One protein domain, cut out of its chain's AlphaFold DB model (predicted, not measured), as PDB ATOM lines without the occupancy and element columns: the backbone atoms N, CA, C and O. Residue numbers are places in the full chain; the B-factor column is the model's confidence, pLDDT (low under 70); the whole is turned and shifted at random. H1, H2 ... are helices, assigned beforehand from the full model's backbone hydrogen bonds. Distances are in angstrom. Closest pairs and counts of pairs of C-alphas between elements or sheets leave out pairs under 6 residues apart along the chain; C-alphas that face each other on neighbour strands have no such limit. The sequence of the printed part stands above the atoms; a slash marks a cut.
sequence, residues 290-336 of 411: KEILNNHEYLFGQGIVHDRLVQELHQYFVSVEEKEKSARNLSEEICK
ATOM      1  N   LYS A 290      93.511  22.477 -12.776       65.81
ATOM      2  CA  LYS A 290      94.702  23.144 -13.322       65.81
ATOM      3  C   LYS A 290      94.436  24.607 -13.682       65.81
ATOM      4  O   LYS A 290      95.285  25.443 -13.397       65.81
ATOM      5  N   GLU A 291      93.280  24.936 -14.259       71.25
ATOM      6  CA  GLU A 291      92.894  26.326 -14.554       71.25
ATOM      7  C   GLU A 291      92.810  27.184 -13.290       71.25
ATOM      8  O   GLU A 291      93.389  28.268 -13.249       71.25
ATOM      9  N   ILE A 292      92.152  26.681 -12.241       71.31
ATOM     10  CA  ILE A 292      92.060  27.385 -10.956       71.31
ATOM     11  C   ILE A 292      93.448  27.543 -10.336       71.31
ATOM     12  O   ILE A 292      93.823  28.639  -9.932       71.31
ATOM     13  N   LEU A 293      94.236  26.468 -10.313       65.81
ATOM     14  CA  LEU A 293      95.576  26.483  -9.740       65.81
ATOM     15  C   LEU A 293      96.534  27.436 -10.485       65.81
ATOM     16  O   LEU A 293      97.434  27.983  -9.858       65.81
ATOM     17  N   ASN A 294      96.326  27.680 -11.784       63.12
ATOM     18  CA  ASN A 294      97.084  28.641 -12.599       63.12
ATOM     19  C   ASN A 294      96.531  30.077 -12.562       63.12
ATOM     20  O   ASN A 294      97.120  30.981 -13.159       63.12
ATOM     21  N   ASN A 295      95.393  30.309 -11.908       72.88
ATOM     22  CA  ASN A 295      94.715  31.597 -11.934       72.88
ATOM     23  C   ASN A 295      95.473  32.644 -11.092       72.88
ATOM     24  O   ASN A 295      95.853  32.394  -9.951       72.88
ATOM     25  N   HIS A 296      95.671  33.851 -11.630       71.44
ATOM     26  CA  HIS A 296      96.362  34.932 -10.917       71.44
ATOM     27  C   HIS A 296      95.647  35.341  -9.617       71.44
ATOM     28  O   HIS A 296      96.300  35.546  -8.598       71.44
ATOM     29  N   GLU A 297      94.314  35.417  -9.620       78.19
ATOM     30  CA  GLU A 297      93.509  35.719  -8.427       78.19
ATOM     31  C   GLU A 297      93.554  34.586  -7.399       78.19
ATOM     32  O   GLU A 297      93.460  34.813  -6.195       78.19
ATOM     33  N   TYR A 298      93.763  33.354  -7.852       74.25
ATOM     34  CA  TYR A 298      94.028  32.244  -6.951       74.25
ATOM     35  C   TYR A 298      95.420  32.354  -6.315       74.25
ATOM     36  O   TYR A 298      95.561  32.238  -5.103       74.25
ATOM     37  N   LEU A 299      96.451  32.613  -7.115       65.25
ATOM     38  CA  LEU A 299      97.836  32.600  -6.647       65.25
ATOM     39  C   LEU A 299      98.225  33.844  -5.838       65.25
ATOM     40  O   LEU A 299      99.019  33.755  -4.902       65.25
ATOM     41  N   PHE A 300      97.685  35.000  -6.217       66.75
ATOM     42  CA  PHE A 300      98.076  36.309  -5.688       66.75
ATOM     43  C   PHE A 300      96.883  37.166  -5.264       66.75
ATOM     44  O   PHE A 300      97.087  38.200  -4.633       66.75
ATOM     45  N   GLY A 301      95.654  36.779  -5.606       68.50
ATOM     46  CA  GLY A 301      94.450  37.506  -5.208       68.50
ATOM     47  C   GLY A 301      94.040  37.240  -3.758       68.50
ATOM     48  O   GLY A 301      94.679  36.493  -3.018       68.50
ATOM     49  N   GLN A 302      92.962  37.902  -3.340       67.56
ATOM     50  CA  GLN A 302      92.368  37.768  -2.007       67.56
ATOM     51  C   GLN A 302      90.859  38.046  -2.049       67.56
ATOM     52  O   GLN A 302      90.352  38.652  -2.995       67.56
ATOM     53  N   GLY A 303      90.158  37.671  -0.980       69.00
ATOM     54  CA  GLY A 303      88.731  37.942  -0.809       69.00
ATOM     55  C   GLY A 303      87.851  37.068  -1.698       69.00
ATOM     56  O   GLY A 303      88.285  36.031  -2.186       69.00
ATOM     57  N   ILE A 304      86.612  37.508  -1.939       75.06
ATOM     58  CA  ILE A 304      85.531  36.686  -2.521       75.06
ATOM     59  C   ILE A 304      85.943  35.918  -3.787       75.06
ATOM     60  O   ILE A 304      85.481  34.798  -3.985       75.06
ATOM     61  N   VAL A 305      86.786  36.493  -4.650       79.06
ATOM     62  CA  VAL A 305      87.250  35.815  -5.873       79.06
ATOM     63  C   VAL A 305      88.210  34.674  -5.538       79.06
ATOM     64  O   VAL A 305      87.990  33.552  -5.988       79.06
ATOM     65  N   HIS A 306      89.229  34.931  -4.714       79.50
ATOM     66  CA  HIS A 306      90.156  33.904  -4.238       79.50
ATOM     67  C   HIS A 306      89.418  32.813  -3.450       79.50
ATOM     68  O   HIS A 306      89.576  31.630  -3.737       79.50
ATOM     69  N   ASP A 307      88.547  33.207  -2.518       76.94
ATOM     70  CA  ASP A 307      87.795  32.279  -1.670       76.94
ATOM     71  C   ASP A 307      86.860  31.393  -2.499       76.94
ATOM     72  O   ASP A 307      86.750  30.191  -2.247       76.94
ATOM     73  N   ARG A 308      86.235  31.954  -3.543       85.50
ATOM     74  CA  ARG A 308      85.448  31.184  -4.511       85.50
ATOM     75  C   ARG A 308      86.317  30.178  -5.256       85.50
ATOM     76  O   ARG A 308      85.923  29.026  -5.359       85.50
ATOM     77  N   LEU A 309      87.491  30.580  -5.739       80.69
ATOM     78  CA  LEU A 309      88.413  29.686  -6.446       80.69
ATOM     79  C   LEU A 309      88.902  28.545  -5.536       80.69
ATOM     80  O   LEU A 309      88.939  27.389  -5.957       80.69
ATOM     81  N   VAL A 310      89.181  28.831  -4.260       78.19
ATOM     82  CA  VAL A 310      89.482  27.811  -3.241       78.19
ATOM     83  C   VAL A 310      88.296  26.859  -3.042       78.19
ATOM     84  O   VAL A 310      88.489  25.642  -3.002       78.19
ATOM     85  N   GLN A 311      87.068  27.378  -2.950       78.88
ATOM     86  CA  GLN A 311      85.861  26.555  -2.825       78.88
ATOM     87  C   GLN A 311      85.602  25.701  -4.070       78.88
ATOM     88  O   GLN A 311      85.285  24.523  -3.934       78.88
ATOM     89  N   GLU A 312      85.760  26.249  -5.273       82.50
ATOM     90  CA  GLU A 312      85.612  25.510  -6.529       82.50
ATOM     91  C   GLU A 312      86.613  24.354  -6.611       82.50
ATOM     92  O   GLU A 312      86.243  23.233  -6.971       82.50
ATOM     93  N   LEU A 313      87.861  24.596  -6.203       75.50
ATOM     94  CA  LEU A 313      88.883  23.561  -6.131       75.50
ATOM     95  C   LEU A 313      88.548  22.502  -5.067       75.50
ATOM     96  O   LEU A 313      88.712  21.307  -5.304       75.50
ATOM     97  N   HIS A 314      88.021  22.912  -3.911       74.38
ATOM     98  CA  HIS A 314      87.558  21.979  -2.884       74.38
ATOM     99  C   HIS A 314      86.417  21.084  -3.389       74.38
ATOM    100  O   HIS A 314      86.496  19.862  -3.255       74.38
ATOM    101  N   GLN A 315      85.390  21.672  -4.010       76.88
ATOM    102  CA  GLN A 315      84.254  20.938  -4.577       76.88
ATOM    103  C   GLN A 315      84.699  19.955  -5.661       76.88
ATOM    104  O   GLN A 315      84.209  18.827  -5.719       76.88
ATOM    105  N   TYR A 316      85.684  20.341  -6.476       73.75
ATOM    106  CA  TYR A 316      86.304  19.427  -7.427       73.75
ATOM    107  C   TYR A 316      86.864  18.180  -6.729       73.75
ATOM    108  O   TYR A 316      86.508  17.064  -7.104       73.75
ATOM    109  N   PHE A 317      87.661  18.345  -5.669       62.59
ATOM    110  CA  PHE A 317      88.225  17.208  -4.934       62.59
ATOM    111  C   PHE A 317      87.185  16.330  -4.249       62.59
ATOM    112  O   PHE A 317      87.359  15.113  -4.225       62.59
ATOM    113  N   VAL A 318      86.122  16.925  -3.701       72.38
ATOM    114  CA  VAL A 318      84.990  16.164  -3.153       72.38
ATOM    115  C   VAL A 318      84.369  15.303  -4.254       72.38
ATOM    116  O   VAL A 318      84.225  14.098  -4.073       72.38
ATOM    117  N   SER A 319      84.121  15.880  -5.435       71.56
ATOM    118  CA  SER A 319      83.535  15.146  -6.561       71.56
ATOM    119  C   SER A 319      84.420  13.998  -7.070       71.56
ATOM    120  O   SER A 319      83.908  12.962  -7.488       71.56
ATOM    121  N   VAL A 320      85.750  14.149  -7.028       64.62
ATOM    122  CA  VAL A 320      86.694  13.081  -7.397       64.62
ATOM    123  C   VAL A 320      86.642  11.946  -6.375       64.62
ATOM    124  O   VAL A 320      86.544  10.783  -6.753       64.62
ATOM    125  N   GLU A 321      86.637  12.271  -5.082       65.06
ATOM    126  CA  GLU A 321      86.577  11.278  -4.005       65.06
ATOM    127  C   GLU A 321      85.255  10.494  -4.012       65.06
ATOM    128  O   GLU A 321      85.249   9.274  -3.829       65.06
ATOM    129  N   GLU A 322      84.135  11.160  -4.295       72.88
ATOM    130  CA  GLU A 322      82.835  10.511  -4.480       72.88
ATOM    131  C   GLU A 322      82.820   9.581  -5.696       72.88
ATOM    132  O   GLU A 322      82.298   8.466  -5.606       72.88
ATOM    133  N   LYS A 323      83.426   9.997  -6.816       69.31
ATOM    134  CA  LYS A 323      83.579   9.143  -8.003       69.31
ATOM    135  C   LYS A 323      84.442   7.922  -7.710       69.31
ATOM    136  O   LYS A 323      84.051   6.817  -8.072       69.31
ATOM    137  N   GLU A 324      85.563   8.087  -7.013       66.00
ATOM    138  CA  GLU A 324      86.416   6.967  -6.607       66.00
ATOM    139  C   GLU A 324      85.690   6.000  -5.670       66.00
ATOM    140  O   GLU A 324      85.777   4.785  -5.839       66.00
ATOM    141  N   LYS A 325      84.961   6.522  -4.678       68.31
ATOM    142  CA  LYS A 325      84.175   5.701  -3.753       68.31
ATOM    143  C   LYS A 325      83.072   4.945  -4.489       68.31
ATOM    144  O   LYS A 325      82.884   3.759  -4.246       68.31
ATOM    145  N   SER A 326      82.386   5.610  -5.416       66.44
ATOM    146  CA  SER A 326      81.348   4.994  -6.246       66.44
ATOM    147  C   SER A 326      81.927   3.914  -7.161       66.44
ATOM    148  O   SER A 326      81.352   2.837  -7.262       66.44
ATOM    149  N   ALA A 327      83.098   4.153  -7.761       60.00
ATOM    150  CA  ALA A 327      83.804   3.169  -8.577       60.00
ATOM    151  C   ALA A 327      84.253   1.945  -7.761       60.00
ATOM    152  O   ALA A 327      84.105   0.817  -8.228       60.00
ATOM    153  N   ARG A 328      84.744   2.141  -6.527       63.53
ATOM    154  CA  ARG A 328      85.072   1.033  -5.610       63.53
ATOM    155  C   ARG A 328      83.833   0.223  -5.238       63.53
ATOM    156  O   ARG A 328      83.860  -0.993  -5.369       63.53
ATOM    157  N   ASN A 329      82.746   0.887  -4.844       67.50
ATOM    158  CA  ASN A 329      81.495   0.213  -4.490       67.50
ATOM    159  C   ASN A 329      80.933  -0.593  -5.670       67.50
ATOM    160  O   ASN A 329      80.531  -1.738  -5.498       67.50
ATOM    161  N   LEU A 330      80.952  -0.012  -6.874       64.06
ATOM    162  CA  LEU A 330      80.509  -0.683  -8.092       64.06
ATOM    163  C   LEU A 330      81.395  -1.893  -8.429       64.06
ATOM    164  O   LEU A 330      80.877  -2.946  -8.784       64.06
ATOM    165  N   SER A 331      82.719  -1.770  -8.273       62.72
ATOM    166  CA  SER A 331      83.654  -2.894  -8.430       62.72
ATOM    167  C   SER A 331      83.353  -4.023  -7.435       62.72
ATOM    168  O   SER A 331      83.259  -5.186  -7.826       62.72
ATOM    169  N   GLU A 332      83.113  -3.693  -6.163       64.38
ATOM    170  CA  GLU A 332      82.746  -4.666  -5.127       64.38
ATOM    171  C   GLU A 332      81.398  -5.355  -5.387       64.38
ATOM    172  O   GLU A 332      81.220  -6.510  -4.996       64.38
ATOM    173  N   GLU A 333      80.442  -4.669  -6.015       65.62
ATOM    174  CA  GLU A 333      79.117  -5.207  -6.334       65.62
ATOM    175  C   GLU A 333      79.135  -6.091  -7.591       65.62
ATOM    176  O   GLU A 333      78.589  -7.193  -7.573       65.62
ATOM    177  N   ILE A 334      79.835  -5.667  -8.650       63.25
ATOM    178  CA  ILE A 334      79.999  -6.442  -9.892       63.25
ATOM    179  C   ILE A 334      80.861  -7.695  -9.657       63.25
ATOM    180  O   ILE A 334      80.651  -8.729 -10.293       63.25
ATOM    181  N   CYS A 335      81.810  -7.648  -8.718       64.12
ATOM    182  CA  CYS A 335      82.704  -8.763  -8.407       64.12
ATOM    183  C   CYS A 335      82.138  -9.728  -7.354       64.12
ATOM    184  O   CYS A 335      82.910 -10.282  -6.570       64.12
ATOM    185  N   LYS A 336      80.823  -9.971  -7.317       74.38
ATOM    186  CA  LYS A 336      80.200 -10.994  -6.460       74.38
ATOM    187  C   LYS A 336      79.485 -12.064  -7.285       74.38
ATOM    188  O   LYS A 336      78.987 -11.823  -8.380       74.38
TER     189      LYS A 336
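What this domain is: This is residues 290 to 336 of the 411 residues of the protein "LysM domain-containing protein" of Acetobacter sp. CAG:977 (UniProt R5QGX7). What shape is it? A rod: one long helix, H3, makes the length, and the short H1 and H2 are folded back beside its first turns, while residues 314 to 336 stick out free. What is printed? 47 residues, with named helices H1, H2, H3 in chain order and no named strand: all helix. It is extended, radius of gyration of the C-alphas 15.9 A, spans 51 by 17 by 8 A.

Where its parts are: Where are the short helices? H1, residues 290 to 293, begins at C-alpha 290 (94.702, 23.144, -13.322); H2 is residues 296 to 299. Where is H3? It holds residues 304 to 334, 44.1 A long from first to last C-alpha, ending at C-alpha 334 (79.999, -6.442, -9.892).

How they stand to each other: What touches H3? H2 touches its residues 305 to 310 alone; the closest C-alphas, Tyr 298 and His 306, are 5.0 A apart. And H1? It is close but not clearly touching H3, closest C-alphas Ile 292 and Leu 309, 6.2 A. Are the backbones helical? Every O i to N i+4 pair of H3 is within hydrogen-bond range; H1 and H2 are too short for one.

The domain as a whole: How large? The farthest C-alphas, Phe 300 and Lys 336, are 50.6 A apart. Any cut? The printed part has no cut, and both links are tight. Where is confidence low? 24 residues are under pLDDT 70, among them 323 to 335.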